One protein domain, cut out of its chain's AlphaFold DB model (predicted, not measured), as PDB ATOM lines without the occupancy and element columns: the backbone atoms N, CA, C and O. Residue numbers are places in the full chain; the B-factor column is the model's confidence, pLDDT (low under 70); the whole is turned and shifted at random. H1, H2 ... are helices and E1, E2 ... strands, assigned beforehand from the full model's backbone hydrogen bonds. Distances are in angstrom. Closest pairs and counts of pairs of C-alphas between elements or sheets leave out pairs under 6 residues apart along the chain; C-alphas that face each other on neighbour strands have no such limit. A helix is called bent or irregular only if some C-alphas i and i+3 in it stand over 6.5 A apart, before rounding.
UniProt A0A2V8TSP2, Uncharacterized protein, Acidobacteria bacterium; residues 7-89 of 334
ATOM      1  N   MET A   7      53.543  51.421 264.744       84.00
ATOM      2  CA  MET A   7      52.591  50.901 265.736       84.00
ATOM      3  C   MET A   7      52.982  49.502 266.221       84.00
ATOM      4  O   MET A   7      52.998  49.251 267.421       84.00
ATOM      5  N   LYS A   8      53.405  48.619 265.306       86.25
ATOM      6  CA  LYS A   8      53.923  47.292 265.667       86.25
ATOM      7  C   LYS A   8      55.213  47.397 266.492       86.25
ATOM      8  O   LYS A   8      55.431  46.609 267.404       86.25
ATOM      9  N   ALA A   9      56.048  48.399 266.210       86.62
ATOM     10  CA  ALA A   9      57.221  48.705 267.026       86.62
ATOM     11  C   ALA A   9      56.849  49.189 268.442       86.62
ATOM     12  O   ALA A   9      57.507  48.796 269.402       86.62
ATOM     13  N   LEU A  10      55.792  49.994 268.584       87.12
ATOM     14  CA  LEU A  10      55.300  50.488 269.875       87.12
ATOM     15  C   LEU A  10      54.692  49.374 270.745       87.12
ATOM     16  O   LEU A  10      54.908  49.344 271.955       87.12
ATOM     17  N   GLU A  11      53.967  48.433 270.141       87.06
ATOM     18  CA  GLU A  11      53.456  47.245 270.840       87.06
ATOM     19  C   GLU A  11      54.599  46.400 271.412       87.06
ATOM     20  O   GLU A  11      54.596  46.061 272.595       87.06
ATOM     21  N   ILE A  12      55.622  46.133 270.596       87.56
ATOM     22  CA  ILE A  12      56.830  45.423 271.028       87.56
ATOM     23  C   ILE A  12      57.548  46.213 272.131       87.56
ATOM     24  O   ILE A  12      57.918  45.648 273.157       87.56
ATOM     25  N   TYR A  13      57.691  47.528 271.975       86.81
ATOM     26  CA  TYR A  13      58.315  48.399 272.970       86.81
ATOM     27  C   TYR A  13      57.654  48.273 274.352       86.81
ATOM     28  O   TYR A  13      58.341  48.111 275.363       86.81
ATOM     29  N   LYS A  14      56.318  48.259 274.393       83.88
ATOM     30  CA  LYS A  14      55.555  48.087 275.634       83.88
ATOM     31  C   LYS A  14      55.814  46.754 276.321       83.88
ATOM     32  O   LYS A  14      55.857  46.723 277.547       83.88
ATOM     33  N   THR A  15      56.020  45.672 275.567       88.94
ATOM     34  CA  THR A  15      56.307  44.361 276.175       88.94
ATOM     35  C   THR A  15      57.637  44.314 276.922       88.94
ATOM     36  O   THR A  15      57.778  43.522 277.848       88.94
ATOM     37  N   PHE A  16      58.588  45.190 276.583       85.81
ATOM     38  CA  PHE A  16      59.876  45.260 277.273       85.81
ATOM     39  C   PHE A  16      59.850  46.110 278.550       85.81
ATOM     40  O   PHE A  16      60.810  46.059 279.315       85.81
ATOM     41  N   GLY A  17      58.793  46.899 278.788       80.25
ATOM     42  CA  GLY A  17      58.654  47.703 280.009       80.25
ATOM     43  C   GLY A  17      59.796  48.699 280.248       80.25
ATOM     44  O   GLY A  17      60.097  49.031 281.393       80.25
ATOM     45  N   LEU A  18      60.467  49.146 279.184       79.69
ATOM     46  CA  LEU A  18      61.582  50.082 279.285       79.69
ATOM     47  C   LEU A  18      61.062  51.483 279.639       79.69
ATOM     48  O   LEU A  18      59.959  51.870 279.268       79.69
ATOM     49  N   ASP A  19      61.875  52.264 280.344       77.31
ATOM     50  CA  ASP A  19      61.590  53.673 280.645       77.31
ATOM     51  C   ASP A  19      62.435  54.573 279.736       77.31
ATOM     52  O   ASP A  19      63.267  55.346 280.209       77.31
ATOM     53  N   ILE A  20      62.312  54.404 278.417       81.31
ATOM     54  CA  ILE A  20      63.002  55.216 277.403       81.31
ATOM     55  C   ILE A  20      61.971  55.899 276.495       81.31
ATOM     56  O   ILE A  20      60.900  55.355 276.253       81.31
ATOM     57  N   PRO A  21      62.231  57.101 275.979       84.56
ATOM     58  CA  PRO A  21      61.227  57.771 275.171       84.56
ATOM     59  C   PRO A  21      61.089  57.098 273.797       84.56
ATOM     60  O   PRO A  21      62.079  56.791 273.131       84.56
ATOM     61  N   PHE A  22      59.845  56.871 273.372       88.00
ATOM     62  CA  PHE A  22      59.514  56.285 272.072       88.00
ATOM     63  C   PHE A  22      58.878  57.345 271.170       88.00
ATOM     64  O   PHE A  22      57.784  57.832 271.463       88.00
ATOM     65  N   PHE A  23      59.546  57.668 270.064       87.44
ATOM     66  CA  PHE A  23      59.115  58.680 269.099       87.44
ATOM     67  C   PHE A  23      58.684  58.041 267.784       87.44
ATOM     68  O   PHE A  23      59.409  57.220 267.218       87.44
ATOM     69  N   LEU A  24      57.537  58.462 267.255       86.69
ATOM     70  CA  LEU A  24      57.086  58.060 265.928       86.69
ATOM     71  C   LEU A  24      57.382  59.175 264.921       86.69
ATOM     72  O   LEU A  24      56.908  60.292 265.085       86.69
ATOM     73  N   VAL A  25      58.133  58.877 263.857       85.12
ATOM     74  CA  VAL A  25      58.396  59.840 262.773       85.12
ATOM     75  C   VAL A  25      57.799  59.328 261.466       85.12
ATOM     76  O   VAL A  25      58.198  58.272 260.973       85.12
ATOM     77  N   SER A  26      56.854  60.063 260.875       81.88
ATOM     78  CA  SER A  26      56.159  59.615 259.659       81.88
ATOM     79  C   SER A  26      55.884  60.725 258.651       81.88
ATOM     80  O   SER A  26      55.792  61.890 259.004       81.88
ATOM     81  N   GLY A  27      55.786  60.359 257.371       75.06
ATOM     82  CA  GLY A  27      55.481  61.286 256.272       75.06
ATOM     83  C   GLY A  27      54.058  61.179 255.714       75.06
ATOM     84  O   GLY A  27      53.721  61.938 254.821       75.06
ATOM     85  N   LEU A  28      53.247  60.222 256.188       66.00
ATOM     86  CA  LEU A  28      51.901  59.912 255.661       66.00
ATOM     87  C   LEU A  28      50.858  59.705 256.776       66.00
ATOM     88  O   LEU A  28      49.812  59.095 256.560       66.00
ATOM     89  N   ILE A  29      51.160  60.127 258.002       62.56
ATOM     90  CA  ILE A  29      50.241  59.966 259.133       62.56
ATOM     91  C   ILE A  29      49.342  61.199 259.190       62.56
ATOM     92  O   ILE A  29      49.843  62.295 259.384       62.56
ATOM     93  N   GLY A  30      48.030  61.027 259.012       67.94
ATOM     94  CA  GLY A  30      47.047  62.066 259.341       67.94
ATOM     95  C   GLY A  30      46.945  62.277 260.856       67.94
ATOM     96  O   GLY A  30      47.327  61.394 261.627       67.94
ATOM     97  N   GLU A  31      46.426  63.427 261.289       66.38
ATOM     98  CA  GLU A  31      46.346  63.811 262.712       66.38
ATOM     99  C   GLU A  31      45.657  62.751 263.590       66.38
ATOM    100  O   GLU A  31      46.140  62.456 264.683       66.38
ATOM    101  N   GLU A  32      44.611  62.086 263.088       73.12
ATOM    102  CA  GLU A  32      43.896  61.015 263.804       73.12
ATOM    103  C   GLU A  32      44.815  59.848 264.206       73.12
ATOM    104  O   GLU A  32      44.803  59.394 265.350       73.12
ATOM    105  N   ARG A  33      45.699  59.417 263.300       72.88
ATOM    106  CA  ARG A  33      46.648  58.320 263.551       72.88
ATOM    107  C   ARG A  33      47.792  58.718 264.484       72.88
ATOM    108  O   ARG A  33      48.345  57.863 265.173       72.88
ATOM    109  N   ALA A  34      48.157  60.000 264.525       73.62
ATOM    110  CA  ALA A  34      49.126  60.511 265.495       73.62
ATOM    111  C   ALA A  34      48.545  60.492 266.920       73.62
ATOM    112  O   ALA A  34      49.230  60.101 267.867       73.62
ATOM    113  N   VAL A  35      47.262  60.838 267.066       78.56
ATOM    114  CA  VAL A  35      46.540  60.761 268.346       78.56
ATOM    115  C   VAL A  35      46.399  59.312 268.815       78.56
ATOM    116  O   VAL A  35      46.621  59.029 269.994       78.56
ATOM    117  N   GLU A  36      46.089  58.380 267.910       81.12
ATOM    118  CA  GLU A  36      46.067  56.944 268.219       81.12
ATOM    119  C   GLU A  36      47.426  56.440 268.714       81.12
ATOM    120  O   GLU A  36      47.485  55.737 269.722       81.12
ATOM    121  N   ALA A  37      48.524  56.844 268.067       81.06
ATOM    122  CA  ALA A  37      49.871  56.477 268.493       81.06
ATOM    123  C   ALA A  37      50.203  57.005 269.902       81.06
ATOM    124  O   ALA A  37      50.758  56.264 270.716       81.06
ATOM    125  N   MET A  38      49.820  58.244 270.231       82.81
ATOM    126  CA  MET A  38      50.029  58.804 271.574       82.81
ATOM    127  C   MET A  38      49.162  58.122 272.640       82.81
ATOM    128  O   MET A  38      49.668  57.758 273.700       82.81
ATOM    129  N   ARG A  39      47.880  57.847 272.355       83.81
ATOM    130  CA  ARG A  39      47.018  57.039 273.248       83.81
ATOM    131  C   ARG A  39      47.574  55.631 273.447       83.81
ATOM    132  O   ARG A  39      47.476  55.063 274.533       83.81
ATOM    133  N   ALA A  40      48.199  55.085 272.411       83.38
ATOM    134  CA  ALA A  40      48.903  53.819 272.458       83.38
ATOM    135  C   ALA A  40      50.293  53.913 273.114       83.38
ATOM    136  O   ALA A  40      50.981  52.898 273.138       83.38
ATOM    137  N   GLY A  41      50.702  55.041 273.702       81.44
ATOM    138  CA  GLY A  41      51.918  55.165 274.519       81.44
ATOM    139  C   GLY A  41      53.175  55.646 273.787       81.44
ATOM    140  O   GLY A  41      54.269  55.526 274.339       81.44
ATOM    141  N   ALA A  42      53.056  56.169 272.562       83.88
ATOM    142  CA  ALA A  42      54.133  56.956 271.966       83.88
ATOM    143  C   ALA A  42      54.283  58.278 272.733       83.88
ATOM    144  O   ALA A  42      53.285  58.909 273.078       83.88
ATOM    145  N   HIS A  43      55.524  58.692 272.986       85.88
ATOM    146  CA  HIS A  43      55.818  59.906 273.751       85.88
ATOM    147  C   HIS A  43      55.674  61.167 272.888       85.88
ATOM    148  O   HIS A  43      55.280  62.215 273.385       85.88
ATOM    149  N   ASP A  44      55.934  61.055 271.582       84.75
ATOM    150  CA  ASP A  44      55.576  62.085 270.605       84.75
ATOM    151  C   ASP A  44      55.450  61.483 269.192       84.75
ATOM    152  O   ASP A  44      56.028  60.428 268.887       84.75
ATOM    153  N   CYS A  45      54.712  62.164 268.313       83.75
ATOM    154  CA  CYS A  45      54.562  61.810 266.903       83.75
ATOM    155  C   CYS A  45      54.883  63.017 266.013       83.75
ATOM    156  O   CYS A  45      54.149  64.004 265.978       83.75
ATOM    157  N   ILE A  46      55.970  62.925 265.248       85.38
ATOM    158  CA  ILE A  46      56.525  64.033 264.469       85.38
ATOM    159  C   ILE A  46      56.422  63.742 262.973       85.38
ATOM    160  O   ILE A  46      56.774  62.668 262.481       85.38
ATOM    161  N   MET A  47      55.949  64.734 262.226       83.38
ATOM    162  CA  MET A  47      55.861  64.655 260.772       83.38
ATOM    163  C   MET A  47      57.240  64.884 260.130       83.38
ATOM    164  O   MET A  47      58.022  65.717 260.597       83.38
ATOM    165  N   LYS A  48      57.555  64.160 259.047       82.75
ATOM    166  CA  LYS A  48      58.855  64.247 258.342       82.75
ATOM    167  C   LYS A  48      59.147  65.620 257.720       82.75
ATOM    168  O   LYS A  48      60.305  65.928 257.469       82.75
ATOM    169  N   ASP A  49      58.128  66.434 257.479       81.75
ATOM    170  CA  ASP A  49      58.241  67.821 257.010       81.75
ATOM    171  C   ASP A  49      58.511  68.822 258.157       81.75
ATOM    172  O   ASP A  49      58.898  69.961 257.910       81.75
ATOM    173  N   ARG A  50      58.360  68.399 259.421       79.94
ATOM    174  CA  ARG A  50      58.519  69.220 260.638       79.94
ATOM    175  C   ARG A  50      59.582  68.664 261.590       79.94
ATOM    176  O   ARG A  50      59.445  68.740 262.813       79.94
ATOM    177  N   LEU A  51      60.668  68.129 261.036       84.19
ATOM    178  CA  LEU A  51      61.764  67.516 261.800       84.19
ATOM    179  C   LEU A  51      62.484  68.478 262.754       84.19
ATOM    180  O   LEU A  51      63.076  68.022 263.728       84.19
ATOM    181  N   SER A  52      62.391  69.793 262.548       87.75
ATOM    182  CA  SER A  52      62.941  70.794 263.475       87.75
ATOM    183  C   SER A  52      62.373  70.682 264.897       87.75
ATOM    184  O   SER A  52      63.035  71.086 265.850       87.75
ATOM    185  N   ARG A  53      61.179  70.092 265.067       84.75
ATOM    186  CA  ARG A  53      60.554  69.863 266.381       84.75
ATOM    187  C   ARG A  53      61.087  68.624 267.107       84.75
ATOM    188  O   ARG A  53      60.861  68.501 268.306       84.75
ATOM    189  N   LEU A  54      61.805  67.734 266.413       86.69
ATOM    190  CA  LEU A  54      62.309  66.485 266.987       86.69
ATOM    191  C   LEU A  54      63.361  66.718 268.067       86.69
ATOM    192  O   LEU A  54      63.268  66.095 269.114       86.69
ATOM    193  N   GLY A  55      64.313  67.631 267.852       88.44
ATOM    194  CA  GLY A  55      65.327  67.962 268.861       88.44
ATOM    195  C   GLY A  55      64.703  68.400 270.194       88.44
ATOM    196  O   GLY A  55      64.898  67.715 271.196       88.44
ATOM    197  N   PRO A  56      63.865  69.458 270.204       90.44
ATOM    198  CA  PRO A  56      63.176  69.907 271.415       90.44
ATOM    199  C   PRO A  56      62.284  68.842 272.069       90.44
ATOM    200  O   PRO A  56      62.235  68.755 273.295       90.44
ATOM    201  N   ALA A  57      61.584  68.022 271.275       86.75
ATOM    202  CA  ALA A  57      60.750  66.938 271.794       86.75
ATOM    203  C   ALA A  57      61.595  65.850 272.478       86.75
ATOM    204  O   ALA A  57      61.292  65.439 273.595       86.75
ATOM    205  N   VAL A  58      62.700  65.437 271.852       89.44
ATOM    206  CA  VAL A  58      63.652  64.472 272.423       89.44
ATOM    207  C   VAL A  58      64.260  65.000 273.719       89.44
ATOM    208  O   VAL A  58      64.277  64.284 274.718       89.44
ATOM    209  N   GLU A  59      64.709  66.256 273.741       90.44
ATOM    210  CA  GLU A  59      65.281  66.875 274.941       90.44
ATOM    211  C   GLU A  59      64.285  66.939 276.104       90.44
ATOM    212  O   GLU A  59      64.654  66.636 277.244       90.44
ATOM    213  N   ARG A  60      63.022  67.298 275.830       89.75
ATOM    214  CA  ARG A  60      61.962  67.334 276.846       89.75
ATOM    215  C   ARG A  60      61.730  65.951 277.450       89.75
ATOM    216  O   ARG A  60      61.821  65.803 278.666       89.75
ATOM    217  N   GLU A  61      61.491  64.939 276.617       89.31
ATOM    218  CA  GLU A  61      61.170  63.595 277.111       89.31
ATOM    219  C   GLU A  61      62.354  62.935 277.826       89.31
ATOM    220  O   GLU A  61      62.164  62.234 278.820       89.31
ATOM    221  N   LEU A  62      63.589  63.176 277.368       89.12
ATOM    222  CA  LEU A  62      64.783  62.692 278.064       89.12
ATOM    223  C   LEU A  62      64.919  63.326 279.452       89.12
ATOM    224  O   LEU A  62      65.235  62.616 280.408       89.12
ATOM    225  N   ARG A  63      64.648  64.631 279.586       90.12
ATOM    226  CA  ARG A  63      64.658  65.323 280.884       90.12
ATOM    227  C   ARG A  63      63.581  64.772 281.817       90.12
ATOM    228  O   ARG A  63      63.855  64.509 282.983       90.12
ATOM    229  N   GLU A  64      62.373  64.556 281.312       89.12
ATOM    230  CA  GLU A  64      61.281  63.995 282.108       89.12
ATOM    231  C   GLU A  64      61.553  62.548 282.535       89.12
ATOM    232  O   GLU A  64      61.337  62.198 283.696       89.12
ATOM    233  N   ALA A  65      62.082  61.714 281.636       88.12
ATOM    234  CA  ALA A  65      62.498  60.353 281.964       88.12
ATOM    235  C   ALA A  65      63.619  60.339 283.015       88.12
ATOM    236  O   ALA A  65      63.556  59.555 283.963       88.12
ATOM    237  N   ALA A  66      64.611  61.229 282.903       89.56
ATOM    238  CA  ALA A  66      65.669  61.370 283.902       89.56
ATOM    239  C   ALA A  66      65.101  61.741 285.282       89.56
ATOM    240  O   ALA A  66      65.376  61.040 286.256       89.56
ATOM    241  N   ASN A  67      64.222  62.745 285.349       91.81
ATOM    242  CA  ASN A  67      63.573  63.159 286.596       91.81
ATOM    243  C   ASN A  67      62.742  62.024 287.222       91.81
ATOM    244  O   ASN A  67      62.767  61.824 288.437       91.81
ATOM    245  N   ARG A  68      62.012  61.244 286.409       89.19
ATOM    246  CA  ARG A  68      61.259  60.074 286.898       89.19
ATOM    247  C   ARG A  68      62.181  59.006 287.483       89.19
ATOM    248  O   ARG A  68      61.839  58.407 288.501       89.19
ATOM    249  N   ARG A  69      63.332  58.752 286.855       89.69
ATOM    250  CA  ARG A  69      64.325  57.789 287.357       89.69
ATOM    251  C   ARG A  69      64.935  58.246 288.671       89.69
ATOM    252  O   ARG A  69      64.968  57.449 289.601       89.69
ATOM    253  N   GLU A  70      65.353  59.505 288.749       92.62
ATOM    254  CA  GLU A  70      65.932  60.088 289.960       92.62
ATOM    255  C   GLU A  70      64.943  60.025 291.128       92.62
ATOM    256  O   GLU A  70      65.284  59.526 292.197       92.62
ATOM    257  N   ARG A  71      63.679  60.407 290.900       92.94
ATOM    258  CA  ARG A  71      62.632  60.320 291.925       92.94
ATOM    259  C   ARG A  71      62.413  58.890 292.418       92.94
ATOM    260  O   ARG A  71      62.403  58.663 293.620       92.94
ATOM    261  N   ARG A  72      62.308  57.911 291.509       91.88
ATOM    262  CA  ARG A  72      62.156  56.498 291.900       91.88
ATOM    263  C   ARG A  72      63.368  55.977 292.672       91.88
ATOM    264  O   ARG A  72      63.197  55.189 293.594       91.88
ATOM    265  N   GLN A  73      64.578  56.394 292.305       94.00
ATOM    266  CA  GLN A  73      65.789  56.029 293.045       94.00
ATOM    267  C   GLN A  73      65.789  56.636 294.450       94.00
ATOM    268  O   GLN A  73      66.068  55.920 295.409       94.00
ATOM    269  N   ALA A  74      65.418  57.912 294.580       94.94
ATOM    270  CA  ALA A  74      65.288  58.573 295.873       94.94
ATOM    271  C   ALA A  74      64.228  57.895 296.755       94.94
ATOM    272  O   ALA A  74      64.494  57.630 297.924       94.94
ATOM    273  N   ASP A  75      63.066  57.548 296.196       95.94
ATOM    274  CA  ASP A  75      61.997  56.860 296.927       95.94
ATOM    275  C   ASP A  75      62.463  55.482 297.434       95.94
ATOM    276  O   ASP A  75      62.257  55.140 298.600       95.94
ATOM    277  N   LEU A  76      63.152  54.700 296.593       96.69
ATOM    278  CA  LEU A  76      63.718  53.404 296.987       96.69
ATOM    279  C   LEU A  76      64.773  53.543 298.091       96.69
ATOM    280  O   LEU A  76      64.795  52.733 299.020       96.69
ATOM    281  N   GLU A  77      65.622  54.567 298.012       96.38
ATOM    282  CA  GLU A  77      66.642  54.827 299.027       96.38
ATOM    283  C   GLU A  77      66.013  55.258 300.357       96.38
ATOM    284  O   GLU A  77      66.384  54.743 301.410       96.38
ATOM    285  N   ILE A  78      64.996  56.123 300.325       97.31
ATOM    286  CA  ILE A  78      64.231  56.510 301.518       97.31
ATOM    287  C   ILE A  78      63.592  55.281 302.167       97.31
ATOM    288  O   ILE A  78      63.681  55.110 303.384       97.31
ATOM    289  N   HIS A  79      62.969  54.401 301.378       96.12
ATOM    290  CA  HIS A  79      62.389  53.167 301.904       96.12
ATOM    291  C   HIS A  79      63.448  52.262 302.539       96.12
ATOM    292  O   HIS A  79      63.236  51.770 303.648       96.12
ATOM    293  N   ARG A  80      64.605  52.097 301.887       97.06
ATOM    294  CA  ARG A  80      65.729  51.317 302.413       97.06
ATOM    295  C   ARG A  80      66.228  51.873 303.748       97.06
ATOM    296  O   ARG A  80      66.334  51.118 304.715       97.06
ATOM    297  N   LEU A  81      66.498  53.177 303.810       96.94
ATOM    298  CA  LEU A  81      66.984  53.848 305.016       96.94
ATOM    299  C   LEU A  81      65.959  53.777 306.152       96.94
ATOM    300  O   LEU A  81      66.332  53.509 307.291       96.94
ATOM    301  N   ASN A  82      64.667  53.945 305.859       97.50
ATOM    302  CA  ASN A  82      63.613  53.811 306.866       97.50
ATOM    303  C   ASN A  82      63.544  52.394 307.449       97.50
ATOM    304  O   ASN A  82      63.429  52.246 308.665       97.50
ATOM    305  N   SER A  83      63.653  51.352 306.620       97.31
ATOM    306  CA  SER A  83      63.696  49.969 307.112       97.31
ATOM    307  C   SER A  83      64.937  49.693 307.968       97.31
ATOM    308  O   SER A  83      64.847  49.005 308.986       97.31
ATOM    309  N   GLU A  84      66.093  50.247 307.597       97.06
ATOM    310  CA  GLU A  84      67.323  50.126 308.386       97.06
ATOM    311  C   GLU A  84      67.210  50.852 309.734       97.06
ATOM    312  O   GLU A  84      67.543  50.274 310.772       97.06
ATOM    313  N   LEU A  85      66.660  52.069 309.743       97.62
ATOM    314  CA  LEU A  85      66.390  52.824 310.967       97.62
ATOM    315  C   LEU A  85      65.430  52.079 311.894       97.62
ATOM    316  O   LEU A  85      65.695  51.987 313.089       97.62
ATOM    317  N   GLN A  86      64.344  51.512 311.361       97.06
ATOM    318  CA  GLN A  86      63.403  50.711 312.149       97.06
ATOM    319  C   GLN A  86      64.084  49.492 312.775       97.06
ATOM    320  O   GLN A  86      63.901  49.232 313.964       97.06
ATOM    321  N   ARG A  87      64.922  48.781 312.010       97.25
ATOM    322  CA  ARG A  87      65.685  47.635 312.517       97.25
ATOM    323  C   ARG A  87      66.653  48.043 313.626       97.25
ATOM    324  O   ARG A  87      66.717  47.369 314.649       97.25
ATOM    325  N   LEU A  88      67.401  49.128 313.432       96.44
ATOM    326  CA  LEU A  88      68.351  49.612 314.430       96.44
ATOM    327  C   LEU A  88      67.634  50.075 315.703       96.44
ATOM    328  O   LEU A  88      68.110  49.807 316.803       96.44
ATOM    329  N   ASN A  89      66.477  50.725 315.562       96.75
ATOM    330  CA  ASN A  89      65.676  51.168 316.697       96.75
ATOM    331  C   ASN A  89      65.123  49.976 317.499       96.75
ATOM    332  O   ASN A  89      65.244  49.958 318.718       96.75
TER     333      ASN A  89
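Overview. This is residues 7 to 89 of the 334 residues of an uncharacterized protein of Acidobacteria bacterium (UniProt A0A2V8TSP2). A small head with one very long helical arm: a short two-stranded parallel sheet, E1 and E2, sits between H2 on one face and the first turns of H3 on the other, and residues 70 to 89 of H3 stick out of the head. H1 lies off to the E1 side of the head, near H2. The printed part has 83 residues, with three named helices and two named strands in the order H1, E1, H2, E2, H3, and its class is mostly helix. The whole is extended, with a radius of gyration of the C-alphas of 18.3 A, and it spans 63 by 26 by 16 A, the arm making the length.

Along the chain. H1 runs from residue 7 to 15, beginning at C-alpha 7 at (52.591, 50.901, 265.736), and is 12.9 A long. E1, residues 23 to 26, measures 9.9 A. H2, residues 31 to 39, measures 12.5 A. E2, residues 44 to 47, measures 10.2 A and begins at C-alpha 44 at (55.576, 62.085, 270.605). H3, residues 51 to 89, is 57.4 A long and ends at C-alpha 89 at (65.676, 51.168, 316.697). H3 is irregular, but only just: C-alphas 52 and 55 are 6.54 A apart.

Arrangement. E1 and E2 are parallel neighbours at 20 degrees, and C-alphas 24 and 45, which face each other, are 4.6 A apart. N 46 and O 24, at 2.8 A, and N 24 and O 44, at 3.0 A, are within hydrogen-bond range. E1, H2 and E2 form a strand-helix-strand unit, two parallel neighbour strands with a helix between them along the chain, and its crossover is right-handed. The closest C-alphas of H2 and E2 are those of Ala 34 and Cys 45, 5.8 A apart. The closest C-alphas of E2 and H3 are those of Ile 46 and Leu 54, 6.8 A apart. E1 and H3 are near each other, with 8 pairs of C-alphas within 10 A. H1 and H2 are close but not clearly touching: their closest C-alphas, of Met 7 and Ala 37, are 6.8 A apart. They run the same way at a shallow tilt of 8 degrees. H1 is apart from E2 and from H3, and H2 is apart from H3. Each O i to N i+4 pair is within hydrogen-bond range in H1 and H2, and 33 of 35 are in H3.

Size, cuts and confidence. The C-alphas of Leu 28 and Asn 89, the two farthest apart, are 63.2 A apart. Residues 70 to 89, which belong to H3, stand free; the body without them spans 33 by 26 by 14 A. The printed part has no cut. The links E1 to H2, H2 to E2 and E2 to H3 are tight, and H1 to E1, with 7 residues, is short. The mean pLDDT of the printed part is 86.5, and residues 28 to 31, of which 31 belongs to H2, are under 70.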